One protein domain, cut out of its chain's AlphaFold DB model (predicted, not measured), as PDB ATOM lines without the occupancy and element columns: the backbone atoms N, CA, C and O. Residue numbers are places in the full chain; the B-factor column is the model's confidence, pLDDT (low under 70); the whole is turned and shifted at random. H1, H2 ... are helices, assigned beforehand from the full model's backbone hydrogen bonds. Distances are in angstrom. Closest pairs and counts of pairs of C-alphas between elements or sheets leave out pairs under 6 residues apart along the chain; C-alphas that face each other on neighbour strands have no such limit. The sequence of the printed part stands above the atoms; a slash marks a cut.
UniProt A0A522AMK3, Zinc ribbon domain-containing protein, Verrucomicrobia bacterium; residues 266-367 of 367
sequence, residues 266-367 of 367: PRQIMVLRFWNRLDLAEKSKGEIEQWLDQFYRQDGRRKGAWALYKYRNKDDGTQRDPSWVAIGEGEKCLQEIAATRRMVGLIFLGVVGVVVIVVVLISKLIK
ATOM      1  N   PRO A 266      33.171  48.012  88.009       92.00
ATOM      2  CA  PRO A 266      32.340  47.679  89.170       92.00
ATOM      3  C   PRO A 266      31.228  46.679  88.831       92.00
ATOM      4  O   PRO A 266      30.953  45.754  89.591       92.00
ATOM      5  N   ARG A 267      30.661  46.782  87.625       91.44
ATOM      6  CA  ARG A 267      29.653  45.851  87.116       91.44
ATOM      7  C   ARG A 267      30.204  44.455  86.822       91.44
ATOM      8  O   ARG A 267      29.511  43.474  87.072       91.44
ATOM      9  N   GLN A 268      31.429  44.337  86.313       93.69
ATOM     10  CA  GLN A 268      32.085  43.033  86.201       93.69
ATOM     11  C   GLN A 268      32.269  42.409  87.588       93.69
ATOM     12  O   GLN A 268      31.899  41.253  87.768       93.69
ATOM     13  N   ILE A 269      32.711  43.179  88.592       96.44
ATOM     14  CA  ILE A 269      32.817  42.689  89.977       96.44
ATOM     15  C   ILE A 269      31.448  42.275  90.535       96.44
ATOM     16  O   ILE A 269      31.346  41.220  91.155       96.44
ATOM     17  N   MET A 270      30.382  43.040  90.280       96.69
ATOM     18  CA  MET A 270      29.007  42.659  90.641       96.69
ATOM     19  C   MET A 270      28.628  41.289  90.065       96.69
ATOM     20  O   MET A 270      28.129  40.429  90.787       96.69
ATOM     21  N   VAL A 271      28.902  41.056  88.777       96.69
ATOM     22  CA  VAL A 271      28.603  39.775  88.120       96.69
ATOM     23  C   VAL A 271      29.497  38.649  88.654       96.69
ATOM     24  O   VAL A 271      29.015  37.534  88.854       96.69
ATOM     25  N   LEU A 272      30.772  38.919  88.947       97.88
ATOM     26  CA  LEU A 272      31.655  37.947  89.595       97.88
ATOM     27  C   LEU A 272      31.146  37.569  90.991       97.88
ATOM     28  O   LEU A 272      31.103  36.385  91.316       97.88
ATOM     29  N   ARG A 273      30.689  38.533  91.800       98.12
ATOM     30  CA  ARG A 273      30.068  38.266  93.111       98.12
ATOM     31  C   ARG A 273      28.819  37.414  92.965       98.12
ATOM     32  O   ARG A 273      28.712  36.392  93.641       98.12
ATOM     33  N   PHE A 274      27.929  37.780  92.045       98.19
ATOM     34  CA  PHE A 274      26.706  37.029  91.761       98.19
ATOM     35  C   PHE A 274      26.998  35.545  91.514       98.19
ATOM     36  O   PHE A 274      26.341  34.679  92.086       98.19
ATOM     37  N   TRP A 275      28.034  35.248  90.729       98.19
ATOM     38  CA  TRP A 275      28.436  33.880  90.399       98.19
ATOM     39  C   TRP A 275      29.431  33.242  91.378       98.19
ATOM     40  O   TRP A 275      29.885  32.132  91.121       98.19
ATOM     41  N   ASN A 276      29.766  33.909  92.487       97.81
ATOM     42  CA  ASN A 276      30.802  33.483  93.433       97.81
ATOM     43  C   ASN A 276      32.158  33.188  92.756       97.81
ATOM     44  O   ASN A 276      32.790  32.163  92.998       97.81
ATOM     45  N   ARG A 277      32.585  34.089  91.868       98.00
ATOM     46  CA  ARG A 277      33.838  34.024  91.103       98.00
ATOM     47  C   ARG A 277      34.759  35.212  91.373       98.00
ATOM     48  O   ARG A 277      35.357  35.784  90.465       98.00
ATOM     49  N   LEU A 278      34.851  35.618  92.640       97.12
ATOM     50  CA  LEU A 278      35.756  36.692  93.069       97.12
ATOM     51  C   LEU A 278      37.242  36.334  92.896       97.12
ATOM     52  O   LEU A 278      38.069  37.237  92.887       97.12
ATOM     53  N   ASP A 279      37.572  35.059  92.671       97.50
ATOM     54  CA  ASP A 279      38.905  34.605  92.246       97.50
ATOM     55  C   ASP A 279      39.379  35.270  90.943       97.50
ATOM     56  O   ASP A 279      40.575  35.338  90.676       97.50
ATOM     57  N   LEU A 280      38.450  35.793  90.137       97.19
ATOM     58  CA  LEU A 280      38.749  36.506  88.898       97.19
ATOM     59  C   LEU A 280      38.869  38.027  89.081       97.19
ATOM     60  O   LEU A 280      39.108  38.722  88.101       97.19
ATOM     61  N   ALA A 281      38.704  38.572  90.290       95.94
ATOM     62  CA  ALA A 281      38.687  40.023  90.510       95.94
ATOM     63  C   ALA A 281      40.046  40.709  90.268       95.94
ATOM     64  O   ALA A 281      40.084  41.914  90.042       95.94
ATOM     65  N   GLU A 282      41.148  39.957  90.293       94.56
ATOM     66  CA  GLU A 282      42.491  40.464  89.970       94.56
ATOM     67  C   GLU A 282      42.805  40.417  88.467       94.56
ATOM     68  O   GLU A 282      43.847  40.902  88.030       94.56
ATOM     69  N   LYS A 283      41.923  39.812  87.663       95.25
ATOM     70  CA  LYS A 283      42.105  39.710  86.216       95.25
ATOM     71  C   LYS A 283      41.830  41.034  85.528       95.25
ATOM     72  O   LYS A 283      41.096  41.882  86.030       95.25
ATOM     73  N   SER A 284      42.391  41.187  84.335       92.06
ATOM     74  CA  SER A 284      42.090  42.348  83.512       92.06
ATOM     75  C   SER A 284      40.618  42.366  83.093       92.06
ATOM     76  O   SER A 284      39.963  41.327  82.954       92.06
ATOM     77  N   LYS A 285      40.103  43.569  82.824       90.12
ATOM     78  CA  LYS A 285      38.761  43.775  82.255       90.12
ATOM     79  C   LYS A 285      38.489  42.847  81.065       90.12
ATOM     80  O   LYS A 285      37.417  42.248  81.003       90.12
ATOM     81  N   GLY A 286      39.453  42.735  80.145       87.94
ATOM     82  CA  GLY A 286      39.336  41.916  78.937       87.94
ATOM     83  C   GLY A 286      39.294  40.415  79.230       87.94
ATOM     84  O   GLY A 286      38.460  39.709  78.668       87.94
ATOM     85  N   GLU A 287      40.121  39.924  80.159       93.69
ATOM     86  CA  GLU A 287      40.085  38.515  80.582       93.69
ATOM     87  C   GLU A 287      38.736  38.145  81.215       93.69
ATOM     88  O   GLU A 287      38.195  37.071  80.943       93.69
ATOM     89  N   ILE A 288      38.159  39.034  82.031       95.38
ATOM     90  CA  ILE A 288      36.839  38.800  82.634       95.38
ATOM     91  C   ILE A 288      35.742  38.826  81.576       95.38
ATOM     92  O   ILE A 288      34.832  38.003  81.633       95.38
ATOM     93  N   GLU A 289      35.801  39.747  80.616       92.44
ATOM     94  CA  GLU A 289      34.834  39.813  79.516       92.44
ATOM     95  C   GLU A 289      34.861  38.531  78.676       92.44
ATOM     96  O   GLU A 289      33.819  37.903  78.473       92.44
ATOM     97  N   GLN A 290      36.054  38.060  78.309       94.19
ATOM     98  CA  GLN A 290      36.231  36.789  77.611       94.19
ATOM     99  C   GLN A 290      35.699  35.603  78.430       94.19
ATOM    100  O   GLN A 290      35.019  34.722  77.889       94.19
ATOM    101  N   TRP A 291      35.974  35.578  79.740       97.12
ATOM    102  CA  TRP A 291      35.444  34.553  80.637       97.12
ATOM    103  C   TRP A 291      33.913  34.592  80.708       97.12
ATOM    104  O   TRP A 291      33.277  33.545  80.583       97.12
ATOM    105  N   LEU A 292      33.309  35.776  80.858       96.19
ATOM    106  CA  LEU A 292      31.855  35.960  80.909       96.19
ATOM    107  C   LEU A 292      31.182  35.482  79.622       96.19
ATOM    108  O   LEU A 292      30.156  34.802  79.686       96.19
ATOM    109  N   ASP A 293      31.763  35.787  78.464       94.06
ATOM    110  CA  ASP A 293      31.251  35.336  77.173       94.06
ATOM    111  C   ASP A 293      31.261  33.811  77.055       94.06
ATOM    112  O   ASP A 293      30.247  33.205  76.688       94.06
ATOM    113  N   GLN A 294      32.375  33.168  77.413       97.44
ATOM    114  CA  GLN A 294      32.464  31.708  77.429       97.44
ATOM    115  C   GLN A 294      31.485  31.104  78.446       97.44
ATOM    116  O   GLN A 294      30.776  30.140  78.138       97.44
ATOM    117  N   PHE A 295      31.402  31.692  79.639       97.19
ATOM    118  CA  PHE A 295      30.529  31.255  80.721       97.19
ATOM    119  C   PHE A 295      29.051  31.340  80.318       97.19
ATOM    120  O   PHE A 295      28.308  30.375  80.492       97.19
ATOM    121  N   TYR A 296      28.602  32.431  79.701       96.50
ATOM    122  CA  TYR A 296      27.221  32.539  79.227       96.50
ATOM    123  C   TYR A 296      26.931  31.688  77.986       96.50
ATOM    124  O   TYR A 296      25.788  31.271  77.799       96.50
ATOM    125  N   ARG A 297      27.935  31.398  77.149       95.31
ATOM    126  CA  ARG A 297      27.776  30.516  75.981       95.31
ATOM    127  C   ARG A 297      27.525  29.059  76.378       95.31
ATOM    128  O   ARG A 297      26.759  28.382  75.705       95.31
ATOM    129  N   GLN A 298      28.139  28.591  77.464       97.56
ATOM    130  CA  GLN A 298      27.961  27.219  77.960       97.56
ATOM    131  C   GLN A 298      26.545  26.944  78.485       97.56
ATOM    132  O   GLN A 298      26.037  25.839  78.327       97.56
ATOM    133  N   ASP A 299      25.904  27.935  79.110       97.19
ATOM    134  CA  ASP A 299      24.526  27.813  79.584       97.19
ATOM    135  C   ASP A 299      23.782  29.142  79.434       97.19
ATOM    136  O   ASP A 299      23.915  30.060  80.249       97.19
ATOM    137  N   GLY A 300      22.931  29.221  78.407       93.31
ATOM    138  CA  GLY A 300      22.136  30.413  78.117       93.31
ATOM    139  C   GLY A 300      21.175  30.820  79.243       93.31
ATOM    140  O   GLY A 300      20.754  31.976  79.296       93.31
ATOM    141  N   ARG A 301      20.849  29.920  80.187       96.19
ATOM    142  CA  ARG A 301      19.993  30.238  81.347       96.19
ATOM    143  C   ARG A 301      20.667  31.192  82.325       96.19
ATOM    144  O   ARG A 301      19.967  31.932  83.012       96.19
ATOM    145  N   ARG A 302      22.001  31.228  82.360       97.62
ATOM    146  CA  ARG A 302      22.776  32.112  83.243       97.62
ATOM    147  C   ARG A 302      22.443  33.592  82.999       97.62
ATOM    148  O   ARG A 302      22.279  34.344  83.954       97.62
ATOM    149  N   LYS A 303      22.220  34.006  81.742       95.25
ATOM    150  CA  LYS A 303      21.745  35.374  81.434       95.25
ATOM    151  C   LYS A 303      20.367  35.652  82.046       95.25
ATOM    152  O   LYS A 303      20.138  36.727  82.591       95.25
ATOM    153  N   GLY A 304      19.472  34.664  81.992       94.94
ATOM    154  CA  GLY A 304      18.156  34.732  82.627       94.94
ATOM    155  C   GLY A 304      18.242  34.839  84.150       94.94
ATOM    156  O   GLY A 304      17.497  35.615  84.736       94.94
ATOM    157  N   ALA A 305      19.175  34.120  84.784       97.62
ATOM    158  CA  ALA A 305      19.378  34.168  86.234       97.62
ATOM    159  C   ALA A 305      19.786  35.571  86.695       97.62
ATOM    160  O   ALA A 305      19.200  36.106  87.633       97.62
ATOM    161  N   TRP A 306      20.720  36.205  85.980       96.69
ATOM    162  CA  TRP A 306      21.107  37.589  86.254       96.69
ATOM    163  C   TRP A 306      19.943  38.572  86.056       96.69
ATOM    164  O   TRP A 306      19.723  39.454  86.882       96.69
ATOM    165  N   ALA A 307      19.149  38.406  84.993       94.88
ATOM    166  CA  ALA A 307      17.970  39.242  84.761       94.88
ATOM    167  C   ALA A 307      16.906  39.087  85.864       94.88
ATOM    168  O   ALA A 307      16.364  40.088  86.331       94.88
ATOM    169  N   LEU A 308      16.649  37.854  86.316       95.69
ATOM    170  CA  LEU A 308      15.730  37.559  87.418       95.69
ATOM    171  C   LEU A 308      16.194  38.212  88.724       95.69
ATOM    172  O   LEU A 308      15.383  38.804  89.436       95.69
ATOM    173  N   TYR A 309      17.494  38.141  89.017       97.19
ATOM    174  CA  TYR A 309      18.075  38.788  90.189       97.19
ATOM    175  C   TYR A 309      17.858  40.304  90.169       97.19
ATOM    176  O   TYR A 309      17.339  40.860  91.137       97.19
ATOM    177  N   LYS A 310      18.172  40.973  89.051       94.69
ATOM    178  CA  LYS A 310      17.946  42.421  88.912       94.69
ATOM    179  C   LYS A 310      16.478  42.796  89.096       94.69
ATOM    180  O   LYS A 310      16.173  43.722  89.839       94.69
ATOM    181  N   TYR A 311      15.569  42.035  88.485       94.50
ATOM    182  CA  TYR A 311      14.128  42.254  88.617       94.50
ATOM    183  C   TYR A 311      13.660  42.193  90.079       94.50
ATOM    184  O   TYR A 311      12.973  43.100  90.544       94.50
ATOM    185  N   ARG A 312      14.075  41.164  90.832       96.62
ATOM    186  CA  ARG A 312      13.702  41.001  92.250       96.62
ATOM    187  C   ARG A 312      14.189  42.139  93.131       96.62
ATOM    188  O   ARG A 312      13.480  42.562  94.038       96.62
ATOM    189  N   ASN A 313      15.388  42.626  92.847       95.88
ATOM    190  CA  ASN A 313      16.019  43.675  93.630       95.88
ATOM    191  C   ASN A 313      15.720  45.086  93.092       95.88
ATOM    192  O   ASN A 313      16.307  46.048  93.574       95.88
ATOM    193  N   LYS A 314      14.802  45.214  92.119       94.12
ATOM    194  CA  LYS A 314      14.413  46.484  91.484       94.12
ATOM    195  C   LYS A 314      15.604  47.267  90.913       94.12
ATOM    196  O   LYS A 314      15.596  48.493  90.915       94.12
ATOM    197  N   ASP A 315      16.616  46.557  90.420       89.56
ATOM    198  CA  ASP A 315      17.773  47.172  89.770       89.56
ATOM    199  C   ASP A 315      17.451  47.501  88.311       89.56
ATOM    200  O   ASP A 315      17.219  46.619  87.476       89.56
ATOM    201  N   ASP A 316      17.457  48.795  88.017       86.44
ATOM    202  CA  ASP A 316      17.279  49.372  86.686       86.44
ATOM    203  C   ASP A 316      18.591  49.407  85.873       86.44
ATOM    204  O   ASP A 316      18.616  49.862  84.727       86.44
ATOM    205  N   GLY A 317      19.686  48.888  86.437       82.00
ATOM    206  CA  GLY A 317      21.026  48.888  85.863       82.00
ATOM    207  C   GLY A 317      21.846  50.128  86.213       82.00
ATOM    208  O   GLY A 317      22.932  50.301  85.651       82.00
ATOM    209  N   THR A 318      21.348  51.001  87.095       82.44
ATOM    210  CA  THR A 318      22.100  52.161  87.591       82.44
ATOM    211  C   THR A 318      22.969  51.843  88.803       82.44
ATOM    212  O   THR A 318      23.907  52.604  89.053       82.44
ATOM    213  N   GLN A 319      22.729  50.728  89.506       87.50
ATOM    214  CA  GLN A 319      23.542  50.310  90.649       87.50
ATOM    215  C   GLN A 319      24.992  50.029  90.230       87.50
ATOM    216  O   GLN A 319      25.258  49.388  89.211       87.50
ATOM    217  N   ARG A 320      25.943  50.516  91.033       83.12
ATOM    218  CA  ARG A 320      27.388  50.400  90.776       83.12
ATOM    219  C   ARG A 320      28.189  49.873  91.944       83.12
ATOM    220  O   ARG A 320      29.345  49.529  91.727       83.12
ATOM    221  N   ASP A 321      27.621  49.833  93.143       91.56
ATOM    222  CA  ASP A 321      28.309  49.279  94.298       91.56
ATOM    223  C   ASP A 321      28.352  47.747  94.184       91.56
ATOM    224  O   ASP A 321      27.301  47.099  94.253       91.56
ATOM    225  N   PRO A 322      29.539  47.128  94.039       94.62
ATOM    226  CA  PRO A 322      29.635  45.680  94.006       94.62
ATOM    227  C   PRO A 322      29.130  45.017  95.285       94.62
ATOM    228  O   PRO A 322      28.640  43.890  95.223       94.62
ATOM    229  N   SER A 323      29.213  45.700  96.430       95.50
ATOM    230  CA  SER A 323      28.780  45.171  97.723       95.50
ATOM    231  C   SER A 323      27.279  44.856  97.765       95.50
ATOM    232  O   SER A 323      26.879  43.912  98.447       95.50
ATOM    233  N   TRP A 324      26.488  45.561  96.948       95.88
ATOM    234  CA  TRP A 324      25.045  45.377  96.802       95.88
ATOM    235  C   TRP A 324      24.669  43.975  96.302       95.88
ATOM    236  O   TRP A 324      23.614  43.449  96.656       95.88
ATOM    237  N   VAL A 325      25.545  43.334  95.519       96.88
ATOM    238  CA  VAL A 325      25.338  41.954  95.075       96.88
ATOM    239  C   VAL A 325      25.884  40.981  96.115       96.88
ATOM    240  O   VAL A 325      27.100  40.887  96.338       96.88
ATOM    241  N   ALA A 326      24.981  40.215  96.728       97.12
ATOM    242  CA  ALA A 326      25.345  39.123  97.621       97.12
ATOM    243  C   ALA A 326      26.085  38.008  96.860       97.12
ATOM    244  O   ALA A 326      25.773  37.680  95.711       97.12
ATOM    245  N   ILE A 327      27.100  37.440  97.509       97.81
ATOM    246  CA  ILE A 327      27.992  36.465  96.884       97.81
ATOM    247  C   ILE A 327      27.250  35.135  96.681       97.81
ATOM    248  O   ILE A 327      26.698  34.579  97.627       97.81
ATOM    249  N   GLY A 328      27.261  34.615  95.450       97.19
ATOM    250  CA  GLY A 328      26.727  33.288  95.113       97.19
ATOM    251  C   GLY A 328      25.216  33.198  94.888       97.19
ATOM    252  O   GLY A 328      24.693  32.095  94.728       97.19
ATOM    253  N   GLU A 329      24.500  34.323  94.819       97.88
ATOM    254  CA  GLU A 329      23.060  34.340  94.507       97.88
ATOM    255  C   GLU A 329      22.725  33.778  93.112       97.88
ATOM    256  O   GLU A 329      21.611  33.303  92.873       97.88
ATOM    257  N   GLY A 330      23.693  33.761  92.194       97.69
ATOM    258  CA  GLY A 330      23.505  33.276  90.832       97.69
ATOM    259  C   GLY A 330      23.097  31.818  90.738       97.69
ATOM    260  O   GLY A 330      22.231  31.486  89.926       97.69
ATOM    261  N   GLU A 331      23.634  30.959  91.605       97.69
ATOM    262  CA  GLU A 331      23.281  29.538  91.605       97.69
ATOM    263  C   GLU A 331      21.830  29.325  92.059       97.69
ATOM    264  O   GLU A 331      21.093  28.544  91.455       97.69
ATOM    265  N   LYS A 332      21.372  30.098  93.053       97.69
ATOM    266  CA  LYS A 332      19.980  30.058  93.524       97.69
ATOM    267  C   LYS A 332      19.018  30.484  92.416       97.69
ATOM    268  O   LYS A 332      18.087  29.750  92.089       97.69
ATOM    269  N   CYS A 333      19.279  31.624  91.769       97.88
ATOM    270  CA  CYS A 333      18.461  32.093  90.647       97.88
ATOM    271  C   CYS A 333      18.455  31.099  89.472       97.88
ATOM    272  O   CYS A 333      17.430  30.921  88.810       97.88
ATOM    273  N   LEU A 334      19.578  30.426  89.204       97.56
ATOM    274  CA  LEU A 334      19.670  29.425  88.142       97.56
ATOM    275  C   LEU A 334      18.827  28.174  88.450       97.56
ATOM    276  O   LEU A 334      18.106  27.689  87.570       97.56
ATOM    277  N   GLN A 335      18.871  27.683  89.692       96.81
ATOM    278  CA  GLN A 335      18.054  26.556  90.156       96.81
ATOM    279  C   GLN A 335      16.559  26.859  90.064       96.81
ATOM    280  O   GLN A 335      15.785  26.017  89.601       96.81
ATOM    281  N   GLU A 336      16.153  28.071  90.431       96.19
ATOM    282  CA  GLU A 336      14.768  28.519  90.307       96.19
ATOM    283  C   GLU A 336      14.306  28.563  88.850       96.19
ATOM    284  O   GLU A 336      13.254  28.020  88.528       96.19
ATOM    285  N   ILE A 337      15.103  29.125  87.933       95.44
ATOM    286  CA  ILE A 337      14.764  29.121  86.499       95.44
ATOM    287  C   ILE A 337      14.616  27.689  85.978       95.44
ATOM    288  O   ILE A 337      13.708  27.397  85.191       95.44
ATOM    289  N   ALA A 338      15.482  26.776  86.421       94.06
ATOM    290  CA  ALA A 338      15.381  25.365  86.072       94.06
ATOM    291  C   ALA A 338      14.131  24.695  86.675       94.06
ATOM    292  O   ALA A 338      13.537  23.828  86.032       94.06
ATOM    293  N   ALA A 339      13.715  25.073  87.886       94.06
ATOM    294  CA  ALA A 339      12.485  24.591  88.513       94.06
ATOM    295  C   ALA A 339      11.237  25.112  87.782       94.06
ATOM    296  O   ALA A 339      10.376  24.316  87.406       94.06
ATOM    297  N   THR A 340      11.185  26.408  87.474       93.62
ATOM    298  CA  THR A 340      10.079  27.034  86.736       93.62
ATOM    299  C   THR A 340       9.922  26.422  85.349       93.62
ATOM    300  O   THR A 340       8.812  26.074  84.955       93.62
ATOM    301  N   ARG A 341      11.019  26.190  84.612       91.44
ATOM    302  CA  ARG A 341      10.950  25.513  83.304       91.44
ATOM    303  C   ARG A 341      10.431  24.080  83.400       91.44
ATOM    304  O   ARG A 341       9.658  23.671  82.540       91.44
ATOM    305  N   ARG A 342      10.823  23.328  84.436       92.25
ATOM    306  CA  ARG A 342      10.294  21.976  84.679       92.25
ATOM    307  C   ARG A 342       8.796  22.013  84.965       92.25
ATOM    308  O   ARG A 342       8.056  21.247  84.361       92.25
ATOM    309  N   MET A 343       8.348  22.935  85.816       92.19
ATOM    310  CA  MET A 343       6.930  23.102  86.138       92.19
ATOM    311  C   MET A 343       6.105  23.487  84.904       92.19
ATOM    312  O   MET A 343       5.102  22.842  84.617       92.19
ATOM    313  N   VAL A 344       6.554  24.478  84.128       90.56
ATOM    314  CA  VAL A 344       5.879  24.896  82.887       90.56
ATOM    315  C   VAL A 344       5.851  23.761  81.861       90.56
ATOM    316  O   VAL A 344       4.822  23.540  81.230       90.56
ATOM    317  N   GLY A 345       6.941  23.000  81.729       89.56
ATOM    318  CA  GLY A 345       6.985  21.819  80.866       89.56
ATOM    319  C   GLY A 345       5.976  20.743  81.278       89.56
ATOM    320  O   GLY A 345       5.282  20.206  80.420       89.56
ATOM    321  N   LEU A 346       5.838  20.470  82.581       91.31
ATOM    322  CA  LEU A 346       4.839  19.529  83.102       91.31
ATOM    323  C   LEU A 346       3.405  20.010  82.851       91.31
ATOM    324  O   LEU A 346       2.568  19.216  82.429       91.31
ATOM    325  N   ILE A 347       3.129  21.303  83.051       91.12
ATOM    326  CA  ILE A 347       1.818  21.897  82.752       91.12
ATOM    327  C   ILE A 347       1.513  21.768  81.257       91.12
ATOM    328  O   ILE A 347       0.430  21.319  80.892       91.12
ATOM    329  N   PHE A 348       2.469  22.104  80.387       91.25
ATOM    330  CA  PHE A 348       2.294  22.005  78.940       91.25
ATOM    331  C   PHE A 348       2.035  20.561  78.490       91.25
ATOM    332  O   PHE A 348       1.098  20.321  77.734       91.25
ATOM    333  N   LEU A 349       2.799  19.589  79.002       91.94
ATOM    334  CA  LEU A 349       2.564  18.165  78.734       91.94
ATOM    335  C   LEU A 349       1.180  17.711  79.216       91.94
ATOM    336  O   LEU A 349       0.503  16.975  78.503       91.94
ATOM    337  N   GLY A 350       0.735  18.186  80.384       93.81
ATOM    338  CA  GLY A 350      -0.615  17.939  80.889       93.81
ATOM    339  C   GLY A 350      -1.700  18.491  79.959       93.81
ATOM    340  O   GLY A 350      -2.619  17.763  79.592       93.81
ATOM    341  N   VAL A 351      -1.567  19.746  79.515       94.31
ATOM    342  CA  VAL A 351      -2.511  20.391  78.585       94.31
ATOM    343  C   VAL A 351      -2.558  19.656  77.244       94.31
ATOM    344  O   VAL A 351      -3.645  19.349  76.759       94.31
ATOM    345  N   VAL A 352      -1.403  19.316  76.665       94.50
ATOM    346  CA  VAL A 352      -1.334  18.542  75.415       94.50
ATOM    347  C   VAL A 352      -1.991  17.171  75.588       94.50
ATOM    348  O   VAL A 352      -2.774  16.762  74.733       94.50
ATOM    349  N   GLY A 353      -1.742  16.488  76.709       95.62
ATOM    350  CA  GLY A 353      -2.387  15.214  77.029       95.62
ATOM    351  C   GLY A 353      -3.914  15.319  77.072       95.62
ATOM    352  O   GLY A 353      -4.600  14.511  76.446       95.62
ATOM    353  N   VAL A 354      -4.453  16.347  77.736       96.38
ATOM    354  CA  VAL A 354      -5.904  16.606  77.787       96.38
ATOM    355  C   VAL A 354      -6.472  16.874  76.391       96.38
ATOM    356  O   VAL A 354      -7.484  16.279  76.025       96.38
ATOM    357  N   VAL A 355      -5.811  17.709  75.583       96.50
ATOM    358  CA  VAL A 355      -6.253  18.014  74.210       96.50
ATOM    359  C   VAL A 355      -6.293  16.748  73.348       96.50
ATOM    360  O   VAL A 355      -7.284  16.512  72.659       96.50
ATOM    361  N   VAL A 356      -5.266  15.898  73.419       96.62
ATOM    362  CA  VAL A 356      -5.225  14.626  72.677       96.62
ATOM    363  C   VAL A 356      -6.372  13.701  73.096       96.62
ATOM    364  O   VAL A 356      -7.044  13.136  72.232       96.62
ATOM    365  N   ILE A 357      -6.652  13.578  74.399       97.00
ATOM    366  CA  ILE A 357      -7.775  12.771  74.906       97.00
ATOM    367  C   ILE A 357      -9.109  13.288  74.357       97.00
ATOM    368  O   ILE A 357      -9.915  12.498  73.862       97.00
ATOM    369  N   VAL A 358      -9.332  14.604  74.394       97.44
ATOM    370  CA  VAL A 358     -10.557  15.232  73.877       97.44
ATOM    371  C   VAL A 358     -10.735  14.948  72.381       97.44
ATOM    372  O   VAL A 358     -11.812  14.522  71.968       97.44
ATOM    373  N   VAL A 359      -9.680  15.088  71.573       97.00
ATOM    374  CA  VAL A 359      -9.722  14.797  70.127       97.00
ATOM    375  C   VAL A 359     -10.061  13.326  69.849       97.00
ATOM    376  O   VAL A 359     -10.865  13.033  68.958       97.00
ATOM    377  N   VAL A 360      -9.500  12.389  70.620       96.69
ATOM    378  CA  VAL A 360      -9.799  10.952  70.484       96.69
ATOM    379  C   VAL A 360     -11.255  10.648  70.847       96.69
ATOM    380  O   VAL A 360     -11.910   9.885  70.136       96.69
ATOM    381  N   LEU A 361     -11.780  11.247  71.922       96.75
ATOM    382  CA  LEU A 361     -13.176  11.066  72.334       96.75
ATOM    383  C   LEU A 361     -14.151  11.613  71.287       96.75
ATOM    384  O   LEU A 361     -15.089  10.912  70.913       96.75
ATOM    385  N   ILE A 362     -13.892  12.808  70.749       96.69
ATOM    386  CA  ILE A 362     -14.694  13.396  69.665       96.69
ATOM    387  C   ILE A 362     -14.671  12.490  68.427       96.69
ATOM    388  O   ILE A 362     -15.714  12.197  67.851       96.69
ATOM    389  N   SER A 363     -13.498  11.967  68.058       94.69
ATOM    390  CA  SER A 363     -13.357  11.069  66.902       94.69
ATOM    391  C   SER A 363     -14.127   9.754  67.060       94.69
ATOM    392  O   SER A 363     -14.545   9.169  66.062       94.69
ATOM    393  N   LYS A 364     -14.309   9.269  68.296       95.25
ATOM    394  CA  LYS A 364     -15.129   8.085  68.591       95.25
ATOM    395  C   LYS A 364     -16.630   8.368  68.569       95.25
ATOM    396  O   LYS A 364     -17.372   7.443  68.296       95.25
ATOM    397  N   LEU A 365     -17.062   9.594  68.864       95.38
ATOM    398  CA  LEU A 365     -18.479   9.980  68.837       95.38
ATOM    399  C   LEU A 365     -19.004  10.252  67.419       95.38
ATOM    400  O   LEU A 365     -20.208  10.219  67.201       95.38
ATOM    401  N   ILE A 366     -18.111  10.559  66.474       95.19
ATOM    402  CA  ILE A 366     -18.459  10.837  65.070       95.19
ATOM    403  C   ILE A 366     -18.556   9.544  64.230       95.19
ATOM    404  O   ILE A 366     -19.121   9.567  63.138       95.19
ATOM    405  N   LYS A 367     -18.008   8.426  64.721       82.06
ATOM    406  CA  LYS A 367     -18.139   7.095  64.110       82.06
ATOM    407  C   LYS A 367     -19.324   6.357  64.704       82.06
ATOM    408  O   LYS A 367     -19.984   5.641  63.923       82.06
TER     409      LYS A 367
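Overview. This is residues 266 to 367 of the 367 residues of the protein "Zinc ribbon domain-containing protein" of Verrucomicrobia bacterium (UniProt A0A522AMK3). A small head of three short helices, H1, H2 and H3, bears one long helix, H4, which packs across H3 with residues 329 to 337; residues 339 to 367 stick out as a free arm that makes the length. The 102 printed residues hold four named helices, H1 to H4 in order, and no named strand: all helix. The whole is extended, radius of gyration of the C-alphas 21.0 A, spanning 74 by 27 by 19 A.

Arrangement. H1, residues 266 to 274, and H2, residues 285 to 298, only just touch, with 3 pairs of C-alphas within 8 A, the closest Gln 268 and Ile 288 at 7.3 A. H3, residues 301 to 312, touches H4, residues 329 to 365, about perpendicular at 76 degrees; their closest C-alphas, Ala 305 and Cys 333, are 5.0 A apart. H2 and H4 are apart. In H1, H2, H3 and H4 every O i to N i+4 pair is within hydrogen-bond range.

Along the chain. H1 begins at C-alpha 266 (32.340, 47.679, 89.170). H2 is 20.2 A long; H4, 54.6 A, ends at C-alpha 365 (-18.479, 9.980, 68.837).

Size, cuts and confidence. The printed part has no cut. The link from H3 to H4 is long, 16 residues. No printed residue is under 70 in pLDDT.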